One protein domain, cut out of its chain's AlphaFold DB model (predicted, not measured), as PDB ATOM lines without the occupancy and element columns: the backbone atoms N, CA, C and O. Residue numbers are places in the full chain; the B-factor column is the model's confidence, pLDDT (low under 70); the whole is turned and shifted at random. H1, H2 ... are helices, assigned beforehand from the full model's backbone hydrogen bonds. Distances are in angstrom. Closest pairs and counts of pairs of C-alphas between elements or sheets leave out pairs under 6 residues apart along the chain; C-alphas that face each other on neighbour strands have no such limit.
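What this domain is: This is residues 227 to 365 of the 365 residues of an uncharacterized protein of Chitinophaga sancti (UniProt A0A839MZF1). The model is a long rod in two parts: at one end three long helices pack together, H5 crossing H3 and folding back along H4 as a helical hairpin, and from this group a thinner arm leads away. The arm is made of H2, set end to end with H3, of residues 227 to 243, which have no named element and run out beside H2, and of the small helix H1 at its far end, while residues 357 to 365 stick out at the opposite end of the rod. The printed part has 139 residues with five named helices, H1 to H5 in order along the chain, and no named strand; its class is all helix. It is only just extended, close to loose, with a radius of gyration of the C-alphas of 22.0 A and spans of 74 by 32 by 24 A.

How they stand to each other: After residues 227 to 243 comes H1, residues 244 to 252, which touches no helix. H2, residues 262 to 272, touches no helix either and is apart from H1. H3, residues 275 to 295, meets H2 only through their tight link of 2 residues. H4, residues 304 to 327, and H3 are near each other, with 7 pairs of C-alphas within 10 A. H5, residues 336 to 362, touches H3 with residues 339 to 350 alone; the closest C-alphas, of Phe 286 and Ile 346, are 5.6 A apart. H3 and H5 run the same way at a steep tilt of 44 degrees. H4 and H5 form a hairpin, and residues 310 to 320 of H4 touch residues 338 to 348 of H5. Their closest C-alphas, of Cys 317 and Val 338, are 5.4 A apart. H4 and H5 run opposite ways at a shallow tilt of 34.6 degrees, only just short of steep. In H1, H2, H3 and H4 every O i to N i+4 pair is within hydrogen-bond range; in H5 20 of 23 are.

Where its parts are: H1 begins at C-alpha 244, at (53.855, -0.500, -1.470). H3 is 29.8 A from first to last C-alpha, and its C-alpha 275 is at (45.119, -8.696, 31.681). H4 is 33.8 A long. H5, the longest helix, measures 40.7 A and ends at C-alpha 362, at (22.375, -31.672, 56.627).

The domain as a whole: The C-alphas farthest apart, of Glu 244 and Val 365, are 78.1 A apart. Residues 357 to 365, of which 357 to 362 belong to H5, stand free. The printed part has no cut and no long link between named helices. The mean pLDDT of the printed part is 88.7, and residues 356 to 365 are under 70.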
ATOM      1  N   ILE A 227      53.636 -11.683  28.254       87.44
ATOM      2  CA  ILE A 227      53.988 -10.420  27.605       87.44
ATOM      3  C   ILE A 227      52.800  -9.943  26.755       87.44
ATOM      4  O   ILE A 227      52.185 -10.724  26.016       87.44
ATOM      5  N   MET A 228      52.480  -8.651  26.855       85.81
ATOM      6  CA  MET A 228      51.318  -8.032  26.205       85.81
ATOM      7  C   MET A 228      51.461  -7.893  24.678       85.81
ATOM      8  O   MET A 228      50.449  -7.848  23.978       85.81
ATOM      9  N   GLU A 229      52.685  -7.875  24.135       82.69
ATOM     10  CA  GLU A 229      52.968  -7.705  22.697       82.69
ATOM     11  C   GLU A 229      52.214  -6.506  22.094       82.69
ATOM     12  O   GLU A 229      52.218  -5.398  22.625       82.69
ATOM     13  N   ILE A 230      51.506  -6.755  20.997       81.69
ATOM     14  CA  ILE A 230      50.619  -5.856  20.277       81.69
ATOM     15  C   ILE A 230      49.520  -5.250  21.161       81.69
ATOM     16  O   ILE A 230      48.938  -4.233  20.805       81.69
ATOM     17  N   PHE A 231      49.200  -5.820  22.320       85.94
ATOM     18  CA  PHE A 231      48.213  -5.220  23.218       85.94
ATOM     19  C   PHE A 231      48.764  -4.057  24.051       85.94
ATOM     20  O   PHE A 231      47.972  -3.374  24.697       85.94
ATOM     21  N   ASP A 232      50.071  -3.799  23.990       84.44
ATOM     22  CA  ASP A 232      50.725  -2.661  24.632       84.44
ATOM     23  C   ASP A 232      50.638  -1.379  23.765       84.44
ATOM     24  O   ASP A 232      49.817  -1.258  22.846       84.44
ATOM     25  N   THR A 233      51.476  -0.398  24.086       84.31
ATOM     26  CA  THR A 233      51.591   0.942  23.504       84.31
ATOM     27  C   THR A 233      52.484   1.007  22.261       84.31
ATOM     28  O   THR A 233      52.736   2.098  21.746       84.31
ATOM     29  N   ASP A 234      52.932  -0.140  21.736       80.25
ATOM     30  CA  ASP A 234      53.767  -0.203  20.533       80.25
ATOM     31  C   ASP A 234      53.024   0.355  19.309       80.25
ATOM     32  O   ASP A 234      52.102  -0.258  18.771       80.25
ATOM     33  N   LYS A 235      53.452   1.532  18.847       76.31
ATOM     34  CA  LYS A 235      52.859   2.230  17.700       76.31
ATOM     35  C   LYS A 235      53.119   1.504  16.380       76.31
ATOM     36  O   LYS A 235      52.276   1.571  15.484       76.31
ATOM     37  N   LEU A 236      54.255   0.814  16.247       72.38
ATOM     38  CA  LEU A 236      54.636   0.143  15.001       72.38
ATOM     39  C   LEU A 236      53.697  -1.022  14.690       72.38
ATOM     40  O   LEU A 236      53.358  -1.240  13.529       72.38
ATOM     41  N   ALA A 237      53.182  -1.695  15.720       74.31
ATOM     42  CA  ALA A 237      52.188  -2.754  15.574       74.31
ATOM     43  C   ALA A 237      50.842  -2.288  14.969       74.31
ATOM     44  O   ALA A 237      50.057  -3.127  14.519       74.31
ATOM     45  N   PHE A 238      50.563  -0.978  14.936       75.62
ATOM     46  CA  PHE A 238      49.280  -0.402  14.490       75.62
ATOM     47  C   PHE A 238      49.394   0.553  13.310       75.62
ATOM     48  O   PHE A 238      48.403   1.176  12.928       75.62
ATOM     49  N   SER A 239      50.576   0.662  12.714       74.19
ATOM     50  CA  SER A 239      50.768   1.442  11.501       74.19
ATOM     51  C   SER A 239      51.001   0.497  10.334       74.19
ATOM     52  O   SER A 239      51.941  -0.295  10.339       74.19
ATOM     53  N   LEU A 240      50.189   0.619   9.284       75.69
ATOM     54  CA  LEU A 240      50.609   0.146   7.973       75.69
ATOM     55  C   LEU A 240      51.875   0.933   7.621       75.69
ATOM     56  O   LEU A 240      51.901   2.165   7.704       75.69
ATOM     57  N   MET A 241      52.954   0.219   7.306       74.62
ATOM     58  CA  MET A 241      54.185   0.857   6.846       74.62
ATOM     59  C   MET A 241      53.866   1.704   5.613       74.62
ATOM     60  O   MET A 241      53.060   1.292   4.780       74.62
ATOM     61  N   ASN A 242      54.521   2.855   5.449       78.62
ATOM     62  CA  ASN A 242      54.437   3.625   4.206       78.62
ATOM     63  C   ASN A 242      55.264   2.942   3.099       78.62
ATOM     64  O   ASN A 242      56.270   3.460   2.625       78.62
ATOM     65  N   SER A 243      54.866   1.721   2.762       81.25
ATOM     66  CA  SER A 243      55.436   0.861   1.737       81.25
ATOM     67  C   SER A 243      54.363   0.535   0.704       81.25
ATOM     68  O   SER A 243      53.170   0.733   0.943       81.25
ATOM     69  N   GLU A 244      54.776  -0.014  -0.437       83.38
ATOM     70  CA  GLU A 244      53.855  -0.500  -1.470       83.38
ATOM     71  C   GLU A 244      52.804  -1.461  -0.886       83.38
ATOM     72  O   GLU A 244      51.609  -1.317  -1.143       83.38
ATOM     73  N   PHE A 245      53.230  -2.372  -0.003       80.88
ATOM     74  CA  PHE A 245      52.331  -3.294   0.690       80.88
ATOM     75  C   PHE A 245      51.346  -2.582   1.620       80.88
ATOM     76  O   PHE A 245      50.173  -2.951   1.660       80.88
ATOM     77  N   GLY A 246      51.786  -1.555   2.353       85.19
ATOM     78  CA  GLY A 246      50.897  -0.783   3.221       85.19
ATOM     79  C   GLY A 246      49.848   0.001   2.437       85.19
ATOM     80  O   GLY A 246      48.676  -0.007   2.808       85.19
ATOM     81  N   GLN A 247      50.226   0.594   1.303       86.44
ATOM     82  CA  GLN A 247      49.288   1.282   0.409       86.44
ATOM     83  C   GLN A 247      48.323   0.305  -0.278       86.44
ATOM     84  O   GLN A 247      47.139   0.605  -0.441       86.44
ATOM     85  N   MET A 248      48.797  -0.886  -0.654       88.88
ATOM     86  CA  MET A 248      47.943  -1.945  -1.192       88.88
ATOM     87  C   MET A 248      46.922  -2.414  -0.151       88.88
ATOM     88  O   MET A 248      45.740  -2.522  -0.470       88.88
ATOM     89  N   ALA A 249      47.346  -2.626   1.099       87.50
ATOM     90  CA  ALA A 249      46.453  -2.978   2.199       87.50
ATOM     91  C   ALA A 249      45.430  -1.867   2.477       87.50
ATOM     92  O   ALA A 249      44.243  -2.153   2.622       87.50
ATOM     93  N   GLN A 250      45.863  -0.602   2.481       89.25
ATOM     94  CA  GLN A 250      44.977   0.552   2.632       89.25
ATOM     95  C   GLN A 250      43.864   0.543   1.574       89.25
ATOM     96  O   GLN A 250      42.690   0.659   1.920       89.25
ATOM     97  N   LYS A 251      44.221   0.349   0.297       92.31
ATOM     98  CA  LYS A 251      43.257   0.259  -0.809       92.31
ATOM     99  C   LYS A 251      42.342  -0.957  -0.676       92.31
ATOM    100  O   LYS A 251      41.134  -0.825  -0.830       92.31
ATOM    101  N   TRP A 252      42.907  -2.124  -0.366       93.38
ATOM    102  CA  TRP A 252      42.162  -3.378  -0.234       93.38
ATOM    103  C   TRP A 252      41.078  -3.301   0.846       93.38
ATOM    104  O   TRP A 252      39.950  -3.731   0.629       93.38
ATOM    105  N   PHE A 253      41.415  -2.734   2.005       90.06
ATOM    106  CA  PHE A 253      40.494  -2.585   3.131       90.06
ATOM    107  C   PHE A 253      39.690  -1.278   3.097       90.06
ATOM    108  O   PHE A 253      38.949  -1.008   4.040       90.06
ATOM    109  N   ASN A 254      39.819  -0.481   2.030       94.06
ATOM    110  CA  ASN A 254      39.165   0.819   1.873       94.06
ATOM    111  C   ASN A 254      39.387   1.754   3.085       94.06
ATOM    112  O   ASN A 254      38.448   2.328   3.638       94.06
ATOM    113  N   LEU A 255      40.639   1.853   3.543       89.38
ATOM    114  CA  LEU A 255      41.028   2.639   4.716       89.38
ATOM    115  C   LEU A 255      41.433   4.066   4.324       89.38
ATOM    116  O   LEU A 255      42.232   4.280   3.415       89.38
ATOM    117  N   ASN A 256      40.966   5.058   5.085       88.69
ATOM    118  CA  ASN A 256      41.305   6.468   4.842       88.69
ATOM    119  C   ASN A 256      42.733   6.838   5.279       88.69
ATOM    120  O   ASN A 256      43.295   7.817   4.802       88.69
ATOM    121  N   THR A 257      43.326   6.063   6.187       84.75
ATOM    122  CA  THR A 257      44.660   6.304   6.750       84.75
ATOM    123  C   THR A 257      45.418   4.989   6.906       84.75
ATOM    124  O   THR A 257      44.816   3.924   7.044       84.75
ATOM    125  N   ILE A 258      46.746   5.083   6.891       82.75
ATOM    126  CA  ILE A 258      47.674   3.986   7.182       82.75
ATOM    127  C   ILE A 258      48.052   3.907   8.667       82.75
ATOM    128  O   ILE A 258      48.637   2.914   9.087       82.75
ATOM    129  N   SER A 259      47.711   4.915   9.472       83.00
ATOM    130  CA  SER A 259      48.033   4.974  10.900       83.00
ATOM    131  C   SER A 259      46.783   5.029  11.775       83.00
ATOM    132  O   SER A 259      45.772   5.643  11.425       83.00
ATOM    133  N   VAL A 260      46.866   4.394  12.944       84.69
ATOM    134  CA  VAL A 260      45.836   4.471  13.983       84.69
ATOM    135  C   VAL A 260      46.134   5.660  14.910       84.69
ATOM    136  O   VAL A 260      47.283   5.827  15.320       84.69
ATOM    137  N   PRO A 261      45.125   6.476  15.271       88.19
ATOM    138  CA  PRO A 261      45.283   7.547  16.250       88.19
ATOM    139  C   PRO A 261      45.872   7.060  17.581       88.19
ATOM    140  O   PRO A 261      45.410   6.074  18.159       88.19
ATOM    141  N   GLU A 262      46.871   7.778  18.097       89.69
ATOM    142  CA  GLU A 262      47.607   7.400  19.311       89.69
ATOM    143  C   GLU A 262      46.706   7.272  20.544       89.69
ATOM    144  O   GLU A 262      46.862   6.347  21.336       89.69
ATOM    145  N   ASN A 263      45.703   8.138  20.676       92.50
ATOM    146  CA  ASN A 263      44.725   8.070  21.761       92.50
ATOM    147  C   ASN A 263      43.951   6.738  21.784       92.50
ATOM    148  O   ASN A 263      43.652   6.235  22.863       92.50
ATOM    149  N   LEU A 264      43.657   6.138  20.625       91.25
ATOM    150  CA  LEU A 264      42.995   4.831  20.552       91.25
ATOM    151  C   LEU A 264      43.944   3.689  20.930       91.25
ATOM    152  O   LEU A 264      43.512   2.723  21.561       91.25
ATOM    153  N   ILE A 265      45.231   3.810  20.590       90.75
ATOM    154  CA  ILE A 265      46.275   2.863  21.012       90.75
ATOM    155  C   ILE A 265      46.411   2.900  22.539       90.75
ATOM    156  O   ILE A 265      46.331   1.856  23.183       90.75
ATOM    157  N   LEU A 266      46.524   4.098  23.122       92.25
ATOM    158  CA  LEU A 266      46.628   4.295  24.570       92.25
ATOM    159  C   LEU A 266      45.375   3.827  25.315       92.25
ATOM    160  O   LEU A 266      45.491   3.178  26.355       92.25
ATOM    161  N   LEU A 267      44.180   4.104  24.782       93.19
ATOM    162  CA  LEU A 267      42.923   3.634  25.366       93.19
ATOM    163  C   LEU A 267      42.882   2.104  25.417       93.19
ATOM    164  O   LEU A 267      42.588   1.531  26.463       93.19
ATOM    165  N   ARG A 268      43.213   1.433  24.307       91.00
ATOM    166  CA  ARG A 268      43.263  -0.033  24.258       91.00
ATOM    167  C   ARG A 268      44.305  -0.583  25.230       91.00
ATOM    168  O   ARG A 268      43.979  -1.495  25.984       91.00
ATOM    169  N   ALA A 269      45.520  -0.037  25.219       91.81
ATOM    170  CA  ALA A 269      46.582  -0.455  26.129       91.81
ATOM    171  C   ALA A 269      46.143  -0.307  27.592       91.81
ATOM    172  O   ALA A 269      46.318  -1.230  28.375       91.81
ATOM    173  N   SER A 270      45.457   0.786  27.942       93.62
ATOM    174  CA  SER A 270      44.928   1.004  29.295       93.62
ATOM    175  C   SER A 270      43.845  -0.011  29.680       93.62
ATOM    176  O   SER A 270      43.841  -0.508  30.802       93.62
ATOM    177  N   ILE A 271      42.943  -0.355  28.751       93.81
ATOM    178  CA  ILE A 271      41.901  -1.374  28.973       93.81
ATOM    179  C   ILE A 271      42.523  -2.763  29.161       93.81
ATOM    180  O   ILE A 271      42.039  -3.555  29.968       93.81
ATOM    181  N   LEU A 272      43.578  -3.070  28.401       91.75
ATOM    182  CA  LEU A 272      44.199  -4.391  28.386       91.75
ATOM    183  C   LEU A 272      45.328  -4.554  29.410       91.75
ATOM    184  O   LEU A 272      45.640  -5.688  29.754       91.75
ATOM    185  N   ALA A 273      45.895  -3.474  29.948       91.50
ATOM    186  CA  ALA A 273      46.995  -3.516  30.914       91.50
ATOM    187  C   ALA A 273      46.757  -4.468  32.108       91.50
ATOM    188  O   ALA A 273      47.682  -5.200  32.463       91.50
ATOM    189  N   PRO A 274      45.546  -4.564  32.702       93.44
ATOM    190  CA  PRO A 274      45.305  -5.494  33.806       93.44
ATOM    191  C   PRO A 274      45.375  -6.974  33.408       93.44
ATOM    192  O   PRO A 274      45.508  -7.833  34.280       93.44
ATOM    193  N   PHE A 275      45.262  -7.309  32.117       91.44
ATOM    194  CA  PHE A 275      45.119  -8.696  31.681       91.44
ATOM    195  C   PHE A 275      46.365  -9.545  31.936       91.44
ATOM    196  O   PHE A 275      46.197 -10.722  32.234       91.44
ATOM    197  N   GLY A 276      47.580  -8.983  31.930       90.31
ATOM    198  CA  GLY A 276      48.779  -9.740  32.324       90.31
ATOM    199  C   GLY A 276      48.665 -10.307  33.749       90.31
ATOM    200  O   GLY A 276      48.876 -11.500  33.985       90.31
ATOM    201  N   LEU A 277      48.208  -9.478  34.696       93.81
ATOM    202  CA  LEU A 277      47.965  -9.893  36.081       93.81
ATOM    203  C   LEU A 277      46.766 -10.846  36.194       93.81
ATOM    204  O   LEU A 277      46.831 -11.837  36.918       93.81
ATOM    205  N   ILE A 278      45.670 -10.572  35.479       95.88
ATOM    206  CA  ILE A 278      44.471 -11.425  35.513       95.88
ATOM    207  C   ILE A 278      44.797 -12.836  35.001       95.88
ATOM    208  O   ILE A 278      44.393 -13.811  35.632       95.88
ATOM    209  N   PHE A 279      45.561 -12.960  33.911       94.75
ATOM    210  CA  PHE A 279      46.044 -14.250  33.403       94.75
ATOM    211  C   PHE A 279      46.857 -14.992  34.463       94.75
ATOM    212  O   PHE A 279      46.575 -16.153  34.750       94.75
ATOM    213  N   THR A 280      47.784 -14.291  35.117       95.62
ATOM    214  CA  THR A 280      48.603 -14.849  36.203       95.62
ATOM    215  C   THR A 280      47.741 -15.426  37.325       95.62
ATOM    216  O   THR A 280      47.934 -16.568  37.745       95.62
ATOM    217  N   ILE A 281      46.750 -14.659  37.794       97.88
ATOM    218  CA  ILE A 281      45.829 -15.095  38.850       97.88
ATOM    219  C   ILE A 281      45.049 -16.336  38.403       97.88
ATOM    220  O   ILE A 281      44.926 -17.287  39.173       97.88
ATOM    221  N   ILE A 282      44.549 -16.358  37.164       98.06
ATOM    222  CA  ILE A 282      43.793 -17.497  36.633       98.06
ATOM    223  C   ILE A 282      44.658 -18.756  36.526       98.06
ATOM    224  O   ILE A 282      44.224 -19.794  37.025       98.06
ATOM    225  N   HIS A 283      45.887 -18.677  36.010       97.38
ATOM    226  CA  HIS A 283      46.805 -19.823  35.967       97.38
ATOM    227  C   HIS A 283      47.074 -20.395  37.367       97.38
ATOM    228  O   HIS A 283      47.006 -21.609  37.582       97.38
ATOM    229  N   ILE A 284      47.329 -19.518  38.346       97.50
ATOM    230  CA  ILE A 284      47.588 -19.909  39.737       97.50
ATOM    231  C   ILE A 284      46.354 -20.582  40.352       97.50
ATOM    232  O   ILE A 284      46.458 -21.670  40.926       97.50
ATOM    233  N   LEU A 285      45.172 -19.974  40.215       98.25
ATOM    234  CA  LEU A 285      43.923 -20.542  40.726       98.25
ATOM    235  C   LEU A 285      43.589 -21.876  40.050       98.25
ATOM    236  O   LEU A 285      43.147 -22.813  40.719       98.25
ATOM    237  N   PHE A 286      43.821 -21.998  38.746       98.25
ATOM    238  CA  PHE A 286      43.622 -23.235  37.998       98.25
ATOM    239  C   PHE A 286      44.537 -24.355  38.500       98.25
ATOM    240  O   PHE A 286      44.068 -25.470  38.749       98.25
ATOM    241  N   PHE A 287      45.818 -24.057  38.722       97.56
ATOM    242  CA  PHE A 287      46.758 -25.014  39.295       97.56
ATOM    243  C   PHE A 287      46.311 -25.476  40.688       97.56
ATOM    244  O   PHE A 287      46.144 -26.676  40.918       97.56
ATOM    245  N   PHE A 288      46.040 -24.544  41.608       97.50
ATOM    246  CA  PHE A 288      45.640 -24.891  42.974       97.50
ATOM    247  C   PHE A 288      44.302 -25.628  43.032       97.50
ATOM    248  O   PHE A 288      44.193 -26.632  43.733       97.50
ATOM    249  N   SER A 289      43.296 -25.189  42.273       96.75
ATOM    250  CA  SER A 289      42.003 -25.882  42.192       96.75
ATOM    251  C   SER A 289      42.154 -27.306  41.650       96.75
ATOM    252  O   SER A 289      41.580 -28.234  42.222       96.75
ATOM    253  N   SER A 290      42.993 -27.515  40.631       95.75
ATOM    254  CA  SER A 290      43.303 -28.851  40.105       95.75
ATOM    255  C   SER A 290      43.985 -29.737  41.156       95.75
ATOM    256  O   SER A 290      43.600 -30.896  41.333       95.75
ATOM    257  N   VAL A 291      44.951 -29.198  41.908       96.06
ATOM    258  CA  VAL A 291      45.625 -29.915  43.006       96.06
ATOM    259  C   VAL A 291      44.632 -30.284  44.111       96.06
ATOM    260  O   VAL A 291      44.564 -31.444  44.517       96.06
ATOM    261  N   VAL A 292      43.806 -29.336  44.558       95.06
ATOM    262  CA  VAL A 292      42.752 -29.545  45.563       95.06
ATOM    263  C   VAL A 292      41.771 -30.631  45.104       95.06
ATOM    264  O   VAL A 292      41.465 -31.549  45.868       95.06
ATOM    265  N   PHE A 293      41.325 -30.589  43.846       94.44
ATOM    266  CA  PHE A 293      40.425 -31.588  43.268       94.44
ATOM    267  C   PHE A 293      40.995 -33.016  43.347       94.44
ATOM    268  O   PHE A 293      40.266 -33.965  43.668       94.44
ATOM    269  N   LEU A 294      42.300 -33.173  43.102       95.56
ATOM    270  CA  LEU A 294      42.998 -34.457  43.191       95.56
ATOM    271  C   LEU A 294      43.220 -34.904  44.642       95.56
ATOM    272  O   LEU A 294      42.900 -36.051  44.974       95.56
ATOM    273  N   LEU A 295      43.711 -34.014  45.513       95.69
ATOM    274  CA  LEU A 295      44.010 -34.316  46.919       95.69
ATOM    275  C   LEU A 295      42.760 -34.750  47.695       95.69
ATOM    276  O   LEU A 295      42.783 -35.768  48.388       95.69
ATOM    277  N   PHE A 296      41.637 -34.048  47.517       94.25
ATOM    278  CA  PHE A 296      40.363 -34.413  48.150       94.25
ATOM    279  C   PHE A 296      39.633 -35.568  47.455       94.25
ATOM    280  O   PHE A 296      38.552 -35.972  47.895       94.25
ATOM    281  N   LYS A 297      40.219 -36.130  46.388       94.56
ATOM    282  CA  LYS A 297      39.638 -37.207  45.577       94.56
ATOM    283  C   LYS A 297      38.210 -36.878  45.128       94.56
ATOM    284  O   LYS A 297      37.356 -37.768  45.077       94.56
ATOM    285  N   THR A 298      37.948 -35.610  44.802       92.06
ATOM    286  CA  THR A 298      36.614 -35.113  44.422       92.06
ATOM    287  C   THR A 298      36.068 -35.870  43.210       92.06
ATOM    288  O   THR A 298      34.874 -36.157  43.153       92.06
ATOM    289  N   TYR A 299      36.955 -36.341  42.328       93.44
ATOM    290  CA  TYR A 299      36.620 -37.210  41.198       93.44
ATOM    291  C   TYR A 299      35.854 -38.491  41.577       93.44
ATOM    292  O   TYR A 299      35.130 -39.036  40.751       93.44
ATOM    293  N   LYS A 300      35.981 -39.010  42.807       92.88
ATOM    294  CA  LYS A 300      35.228 -40.205  43.236       92.88
ATOM    295  C   LYS A 300      33.748 -39.921  43.501       92.88
ATOM    296  O   LYS A 300      32.969 -40.859  43.607       92.88
ATOM    297  N   ARG A 301      33.380 -38.649  43.660       88.19
ATOM    298  CA  ARG A 301      32.048 -38.201  44.099       88.19
ATOM    299  C   ARG A 301      31.225 -37.594  42.968       88.19
ATOM    300  O   ARG A 301      30.031 -37.368  43.113       88.19
ATOM    301  N   THR A 302      31.868 -37.306  41.853       93.44
ATOM    302  CA  THR A 302      31.280 -36.692  40.667       93.44
ATOM    303  C   THR A 302      30.918 -37.755  39.635       93.44
ATOM    304  O   THR A 302      31.442 -38.871  39.626       93.44
ATOM    305  N   SER A 303      30.007 -37.413  38.723       94.19
ATOM    306  CA  SER A 303      29.655 -38.321  37.632       94.19
ATOM    307  C   SER A 303      30.846 -38.550  36.693       94.19
ATOM    308  O   SER A 303      31.699 -37.681  36.497       94.19
ATOM    309  N   ARG A 304      30.883 -39.715  36.034       93.31
ATOM    310  CA  ARG A 304      31.935 -40.045  35.056       93.31
ATOM    311  C   ARG A 304      32.074 -38.984  33.960       93.31
ATOM    312  O   ARG A 304      33.187 -38.667  33.564       93.31
ATOM    313  N   ILE A 305      30.955 -38.447  33.473       93.56
ATOM    314  CA  ILE A 305      30.945 -37.424  32.418       93.56
ATOM    315  C   ILE A 305      31.587 -36.135  32.926       93.56
ATOM    316  O   ILE A 305      32.399 -35.550  32.223       93.56
ATOM    317  N   TYR A 306      31.283 -35.744  34.165       95.25
ATOM    318  CA  TYR A 306      31.882 -34.575  34.798       95.25
ATOM    319  C   TYR A 306      33.407 -34.679  34.867       95.25
ATOM    320  O   TYR A 306      34.116 -33.752  34.485       95.25
ATOM    321  N   ASN A 307      33.911 -35.843  35.284       95.50
ATOM    322  CA  ASN A 307      35.348 -36.099  35.345       95.50
ATOM    323  C   ASN A 307      35.996 -36.090  33.967       95.50
ATOM    324  O   ASN A 307      37.061 -35.507  33.818       95.50
ATOM    325  N   ILE A 308      35.354 -36.688  32.957       95.62
ATOM    326  CA  ILE A 308      35.861 -36.645  31.580       95.62
ATOM    327  C   ILE A 308      35.949 -35.197  31.093       95.62
ATOM    328  O   ILE A 308      36.968 -34.827  30.524       95.62
ATOM    329  N   THR A 309      34.928 -34.373  31.345       96.50
ATOM    330  CA  THR A 309      34.949 -32.951  30.980       96.50
ATOM    331  C   THR A 309      36.087 -32.214  31.681       96.50
ATOM    332  O   THR A 309      36.876 -31.561  31.006       96.50
ATOM    333  N   LEU A 310      36.230 -32.351  33.003       96.75
ATOM    334  CA  LEU A 310      37.328 -31.715  33.739       96.75
ATOM    335  C   LEU A 310      38.699 -32.173  33.234       96.75
ATOM    336  O   LEU A 310      39.548 -31.339  32.941       96.75
ATOM    337  N   SER A 311      38.903 -33.482  33.075       96.12
ATOM    338  CA  SER A 311      40.161 -34.030  32.563       96.12
ATOM    339  C   SER A 311      40.458 -33.571  31.137       96.12
ATOM    340  O   SER A 311      41.610 -33.286  30.838       96.12
ATOM    341  N   LEU A 312      39.443 -33.455  30.273       97.31
ATOM    342  CA  LEU A 312      39.585 -32.911  28.922       97.31
ATOM    343  C   LEU A 312      40.051 -31.453  28.961       97.31
ATOM    344  O   LEU A 312      41.037 -31.117  28.311       97.31
ATOM    345  N   LEU A 313      39.366 -30.601  29.729       97.81
ATOM    346  CA  LEU A 313      39.729 -29.190  29.861       97.81
ATOM    347  C   LEU A 313      41.154 -29.043  30.406       97.81
ATOM    348  O   LEU A 313      41.973 -28.363  29.798       97.81
ATOM    349  N   THR A 314      41.477 -29.751  31.492       97.38
ATOM    350  CA  THR A 314      42.821 -29.752  32.080       97.38
ATOM    351  C   THR A 314      43.875 -30.256  31.092       97.38
ATOM    352  O   THR A 314      44.935 -29.647  30.980       97.38
ATOM    353  N   ALA A 315      43.597 -31.322  30.334       96.88
ATOM    354  CA  ALA A 315      44.524 -31.844  29.332       96.88
ATOM    355  C   ALA A 315      44.798 -30.829  28.213       96.88
ATOM    356  O   ALA A 315      45.946 -30.688  27.802       96.88
ATOM    357  N   ILE A 316      43.780 -30.091  27.753       97.19
ATOM    358  CA  ILE A 316      43.969 -29.022  26.761       97.19
ATOM    359  C   ILE A 316      44.893 -27.934  27.314       97.19
ATOM    360  O   ILE A 316      45.828 -27.543  26.616       97.19
ATOM    361  N   CYS A 317      44.669 -27.474  28.549       97.19
ATOM    362  CA  CYS A 317      45.501 -26.443  29.176       97.19
ATOM    363  C   CYS A 317      46.953 -26.915  29.354       97.19
ATOM    364  O   CYS A 317      47.881 -26.207  28.974       97.19
ATOM    365  N   VAL A 318      47.164 -28.141  29.851       96.56
ATOM    366  CA  VAL A 318      48.508 -28.705  30.070       96.56
ATOM    367  C   VAL A 318      49.251 -28.940  28.754       96.56
ATOM    368  O   VAL A 318      50.424 -28.594  28.644       96.56
ATOM    369  N   ILE A 319      48.593 -29.506  27.736       95.62
ATOM    370  CA  ILE A 319      49.230 -29.736  26.430       95.62
ATOM    371  C   ILE A 319      49.560 -28.401  25.756       95.62
ATOM    372  O   ILE A 319      50.628 -28.277  25.160       95.62
ATOM    373  N   ASN A 320      48.689 -27.395  25.876       94.69
ATOM    374  CA  ASN A 320      48.985 -26.057  25.376       94.69
ATOM    375  C   ASN A 320      50.200 -25.447  26.086       94.69
ATOM    376  O   ASN A 320      51.114 -24.997  25.404       94.69
ATOM    377  N   PHE A 321      50.247 -25.508  27.419       95.62
ATOM    378  CA  PHE A 321      51.394 -25.056  28.205       95.62
ATOM    379  C   PHE A 321      52.697 -25.693  27.713       95.62
ATOM    380  O   PHE A 321      53.635 -24.981  27.358       95.62
ATOM    381  N   LEU A 322      52.730 -27.025  27.590       94.94
ATOM    382  CA  LEU A 322      53.901 -27.749  27.085       94.94
ATOM    383  C   LEU A 322      54.270 -27.326  25.657       94.94
ATOM    384  O   LEU A 322      55.445 -27.142  25.351       94.94
ATOM    385  N   PHE A 323      53.281 -27.146  24.782       91.94
ATOM    386  CA  PHE A 323      53.511 -26.701  23.410       91.94
ATOM    387  C   PHE A 323      54.121 -25.293  23.358       91.94
ATOM    388  O   PHE A 323      55.082 -25.066  22.619       91.94
ATOM    389  N   ILE A 324      53.595 -24.355  24.153       91.50
ATOM    390  CA  ILE A 324      54.071 -22.972  24.169       91.50
ATOM    391  C   ILE A 324      55.497 -22.904  24.709       91.50
ATOM    392  O   ILE A 324      56.357 -22.382  24.008       91.50
ATOM    393  N   ILE A 325      55.783 -23.489  25.877       93.81
ATOM    394  CA  ILE A 325      57.106 -23.332  26.502       93.81
ATOM    395  C   ILE A 325      58.248 -23.967  25.697       93.81
ATOM    396  O   ILE A 325      59.399 -23.553  25.837       93.81
ATOM    397  N   LEU A 326      57.940 -24.959  24.854       91.12
ATOM    398  CA  LEU A 326      58.922 -25.663  24.031       91.12
ATOM    399  C   LEU A 326      59.126 -25.018  22.655       91.12
ATOM    400  O   LEU A 326      60.253 -24.967  22.163       91.12
ATOM    401  N   VAL A 327      58.047 -24.564  22.011       83.69
ATOM    402  CA  VAL A 327      58.059 -24.272  20.566       83.69
ATOM    403  C   VAL A 327      57.709 -22.819  20.253       83.69
ATOM    404  O   VAL A 327      58.281 -22.228  19.335       83.69
ATOM    405  N   ALA A 328      56.780 -22.215  20.989       80.88
ATOM    406  CA  ALA A 328      56.208 -20.916  20.645       80.88
ATOM    407  C   ALA A 328      56.785 -19.784  21.517       80.88
ATOM    408  O   ALA A 328      57.332 -20.039  22.585       80.88
ATOM    409  N   PRO A 329      56.700 -18.513  21.089       80.19
ATOM    410  CA  PRO A 329      56.881 -17.405  22.018       80.19
ATOM    411  C   PRO A 329      55.714 -17.379  23.018       80.19
ATOM    412  O   PRO A 329      54.555 -17.573  22.635       80.19
ATOM    413  N   SER A 330      56.016 -17.146  24.294       84.38
ATOM    414  CA  SER A 330      55.000 -17.069  25.340       84.38
ATOM    415  C   SER A 330      54.447 -15.648  25.461       84.38
ATOM    416  O   SER A 330      54.940 -14.819  26.220       84.38
ATOM    417  N   VAL A 331      53.420 -15.365  24.659       88.06
ATOM    418  CA  VAL A 331      52.743 -14.061  24.592       88.06
ATOM    419  C   VAL A 331      51.245 -14.209  24.840       88.06
ATOM    420  O   VAL A 331      50.651 -15.250  24.533       88.06
ATOM    421  N   LEU A 332      50.603 -13.144  25.329       88.94
ATOM    422  CA  LEU A 332      49.209 -13.174  25.786       88.94
ATOM    423  C   LEU A 332      48.230 -13.692  24.721       88.94
ATOM    424  O   LEU A 332      47.358 -14.517  25.006       88.94
ATOM    425  N   ARG A 333      48.388 -13.270  23.459       88.00
ATOM    426  CA  ARG A 333      47.481 -13.672  22.364       88.00
ATOM    427  C   ARG A 333      47.434 -15.185  22.121       88.00
ATOM    428  O   ARG A 333      46.454 -15.675  21.562       88.00
ATOM    429  N   PHE A 334      48.467 -15.934  22.514       88.56
ATOM    430  CA  PHE A 334      48.526 -17.386  22.308       88.56
ATOM    431  C   PHE A 334      47.842 -18.170  23.430       88.56
ATOM    432  O   PHE A 334      47.569 -19.357  23.262       88.56
ATOM    433  N   GLN A 335      47.494 -17.496  24.525       92.19
ATOM    434  CA  GLN A 335      46.931 -18.106  25.724       92.19
ATOM    435  C   GLN A 335      45.429 -17.826  25.902       92.19
ATOM    436  O   GLN A 335      44.800 -18.436  26.760       92.19
ATOM    437  N   LEU A 336      44.813 -16.971  25.068       92.94
ATOM    438  CA  LEU A 336      43.393 -16.579  25.184       92.94
ATOM    439  C   LEU A 336      42.430 -17.772  25.296       92.94
ATOM    440  O   LEU A 336      41.498 -17.757  26.095       92.94
ATOM    441  N   THR A 337      42.648 -18.818  24.494       94.81
ATOM    442  CA  THR A 337      41.821 -20.034  24.543       94.81
ATOM    443  C   THR A 337      41.984 -20.751  25.879       94.81
ATOM    444  O   THR A 337      40.985 -21.088  26.506       94.81
ATOM    445  N   VAL A 338      43.221 -20.953  26.338       95.56
ATOM    446  CA  VAL A 338      43.505 -21.649  27.600       95.56
ATOM    447  C   VAL A 338      42.959 -20.879  28.789       95.56
ATOM    448  O   VAL A 338      42.299 -21.480  29.623       95.56
ATOM    449  N   PHE A 339      43.126 -19.560  28.811       95.94
ATOM    450  CA  PHE A 339      42.583 -18.688  29.849       95.94
ATOM    451  C   PHE A 339      41.085 -18.916  30.094       95.94
ATOM    452  O   PHE A 339      40.649 -19.100  31.231       95.94
ATOM    453  N   VAL A 340      40.289 -18.974  29.022       97.31
ATOM    454  CA  VAL A 340      38.848 -19.238  29.126       97.31
ATOM    455  C   VAL A 340      38.581 -20.647  29.668       97.31
ATOM    456  O   VAL A 340      37.707 -20.822  30.517       97.31
ATOM    457  N   LEU A 341      39.324 -21.657  29.204       98.00
ATOM    458  CA  LEU A 341      39.145 -23.039  29.661       98.00
ATOM    459  C   LEU A 341      39.546 -23.227  31.126       98.00
ATOM    460  O   LEU A 341      38.846 -23.923  31.859       98.00
ATOM    461  N   GLU A 342      40.633 -22.597  31.561       98.38
ATOM    462  CA  GLU A 342      41.087 -22.590  32.949       98.38
ATOM    463  C   GLU A 342      40.063 -21.927  33.861       98.38
ATOM    464  O   GLU A 342      39.679 -22.516  34.870       98.38
ATOM    465  N   PHE A 343      39.542 -20.760  33.469       98.25
ATOM    466  CA  PHE A 343      38.481 -20.085  34.210       98.25
ATOM    467  C   PHE A 343      37.237 -20.972  34.369       98.25
ATOM    468  O   PHE A 343      36.736 -21.151  35.481       98.25
ATOM    469  N   ILE A 344      36.771 -21.604  33.287       97.94
ATOM    470  CA  ILE A 344      35.646 -22.551  33.341       97.94
ATOM    471  C   ILE A 344      35.970 -23.735  34.264       97.94
ATOM    472  O   ILE A 344      35.121 -24.152  35.054       97.94
ATOM    473  N   ASN A 345      37.187 -24.276  34.195       97.44
ATOM    474  CA  ASN A 345      37.617 -25.398  35.026       97.44
ATOM    475  C   ASN A 345      37.611 -25.032  36.521       97.44
ATOM    476  O   ASN A 345      37.039 -25.775  37.319       97.44
ATOM    477  N   ILE A 346      38.125 -23.850  36.885       98.06
ATOM    478  CA  ILE A 346      38.078 -23.317  38.257       98.06
ATOM    479  C   ILE A 346      36.634 -23.273  38.766       98.06
ATOM    480  O   ILE A 346      36.353 -23.760  39.866       98.06
ATOM    481  N   LEU A 347      35.702 -22.735  37.970       97.44
ATOM    482  CA  LEU A 347      34.286 -22.644  38.347       97.44
ATOM    483  C   LEU A 347      33.661 -24.029  38.561       97.44
ATOM    484  O   LEU A 347      32.960 -24.248  39.550       97.44
ATOM    485  N   LEU A 348      33.947 -24.981  37.669       96.19
ATOM    486  CA  LEU A 348      33.480 -26.361  37.788       96.19
ATOM    487  C   LEU A 348      34.027 -27.030  39.059       96.19
ATOM    488  O   LEU A 348      33.267 -27.624  39.831       96.19
ATOM    489  N   VAL A 349      35.326 -26.930  39.324       95.81
ATOM    490  CA  VAL A 349      35.920 -27.513  40.535       95.81
ATOM    491  C   VAL A 349      35.320 -26.872  41.788       95.81
ATOM    492  O   VAL A 349      34.863 -27.585  42.684       95.81
ATOM    493  N   THR A 350      35.222 -25.546  41.827       95.06
ATOM    494  CA  THR A 350      34.676 -24.804  42.974       95.06
ATOM    495  C   THR A 350      33.234 -25.202  43.269       95.06
ATOM    496  O   THR A 350      32.903 -25.505  44.415       95.06
ATOM    497  N   ASN A 351      32.387 -25.310  42.242       93.69
ATOM    498  CA  ASN A 351      31.003 -25.747  42.405       93.69
ATOM    499  C   ASN A 351      30.909 -27.141  43.057       93.69
ATOM    500  O   ASN A 351      30.090 -27.355  43.948       93.69
ATOM    501  N   THR A 352      31.783 -28.081  42.679       92.31
ATOM    502  CA  THR A 352      31.790 -29.416  43.308       92.31
ATOM    503  C   THR A 352      32.273 -29.414  44.751       92.31
ATOM    504  O   THR A 352      31.800 -30.220  45.552       92.31
ATOM    505  N   LEU A 353      33.194 -28.515  45.097       90.31
ATOM    506  CA  LEU A 353      33.673 -28.371  46.468       90.31
ATOM    507  C   LEU A 353      32.593 -27.753  47.367       90.31
ATOM    508  O   LEU A 353      32.372 -28.258  48.461       90.31
ATOM    509  N   LEU A 354      31.857 -26.747  46.884       89.38
ATOM    510  CA  LEU A 354      30.778 -26.100  47.645       89.38
ATOM    511  C   LEU A 354      29.565 -27.014  47.872       89.38
ATOM    512  O   LEU A 354      28.931 -26.960  48.924       89.38
ATOM    513  N   GLN A 355      29.236 -27.889  46.916       84.62
ATOM    514  CA  GLN A 355      28.149 -28.859  47.100       84.62
ATOM    515  C   GLN A 355      28.423 -29.842  48.252       84.62
ATOM    516  O   GLN A 355      27.482 -30.263  48.920       84.62
ATOM    517  N   LYS A 356      29.695 -30.159  48.538       68.38
ATOM    518  CA  LYS A 356      30.094 -31.033  49.654       68.38
ATOM    519  C   LYS A 356      29.696 -30.458  51.016       68.38
ATOM    520  O   LYS A 356      29.231 -31.210  51.865       68.38
ATOM    521  N   GLU A 357      29.890 -29.158  51.228       65.75
ATOM    522  CA  GLU A 357      29.608 -28.521  52.523       65.75
ATOM    523  C   GLU A 357      28.119 -28.568  52.866       65.75
ATOM    524  O   GLU A 357      27.761 -28.857  54.006       65.75
ATOM    525  N   LYS A 358      27.250 -28.387  51.864       68.31
ATOM    526  CA  LYS A 358      25.795 -28.425  52.063       68.31
ATOM    527  C   LYS A 358      25.289 -29.809  52.462       68.31
ATOM    528  O   LYS A 358      24.457 -29.904  53.356       68.31
ATOM    529  N   THR A 359      25.795 -30.874  51.836       62.38
ATOM    530  CA  THR A 359      25.393 -32.245  52.195       62.38
ATOM    531  C   THR A 359      25.911 -32.626  53.579       62.38
ATOM    532  O   THR A 359      25.163 -33.179  54.370       62.38
ATOM    533  N   SER A 360      27.152 -32.258  53.924       59.78
ATOM    534  CA  SER A 360      27.696 -32.551  55.255       59.78
ATOM    535  C   SER A 360      27.003 -31.781  56.383       59.78
ATOM    536  O   SER A 360      26.916 -32.320  57.472       59.78
ATOM    537  N   GLN A 361      26.484 -30.567  56.160       55.47
ATOM    538  CA  GLN A 361      25.725 -29.833  57.186       55.47
ATOM    539  C   GLN A 361      24.315 -30.387  57.434       55.47
ATOM    540  O   GLN A 361      23.810 -30.239  58.542       55.47
ATOM    541  N   GLN A 362      23.686 -31.033  56.447       52.12
ATOM    542  CA  GLN A 362      22.375 -31.672  56.627       52.12
ATOM    543  C   GLN A 362      22.438 -32.973  57.437       52.12
ATOM    544  O   GLN A 362      21.435 -33.343  58.025       52.12
ATOM    545  N   ASP A 363      23.597 -33.630  57.514       51.03
ATOM    546  CA  ASP A 363      23.767 -34.862  58.300       51.03
ATOM    547  C   ASP A 363      24.013 -34.597  59.806       51.03
ATOM    548  O   ASP A 363      24.081 -35.539  60.595       51.03
ATOM    549  N   TYR A 364      24.162 -33.329  60.220       50.41
ATOM    550  CA  TYR A 364      24.393 -32.916  61.617       50.41
ATOM    551  C   TYR A 364      23.206 -32.175  62.264       50.41
ATOM    552  O   TYR A 364      23.343 -31.693  63.391       50.41
ATOM    553  N   VAL A 365      22.066 -32.076  61.575       44.53
ATOM    554  CA  VAL A 365      20.796 -31.534  62.094       44.53
ATOM    555  C   VAL A 365      19.769 -32.650  62.094       44.53
ATOM    556  O   VAL A 365      19.078 -32.798  63.125       44.53
TER     557      VAL A 365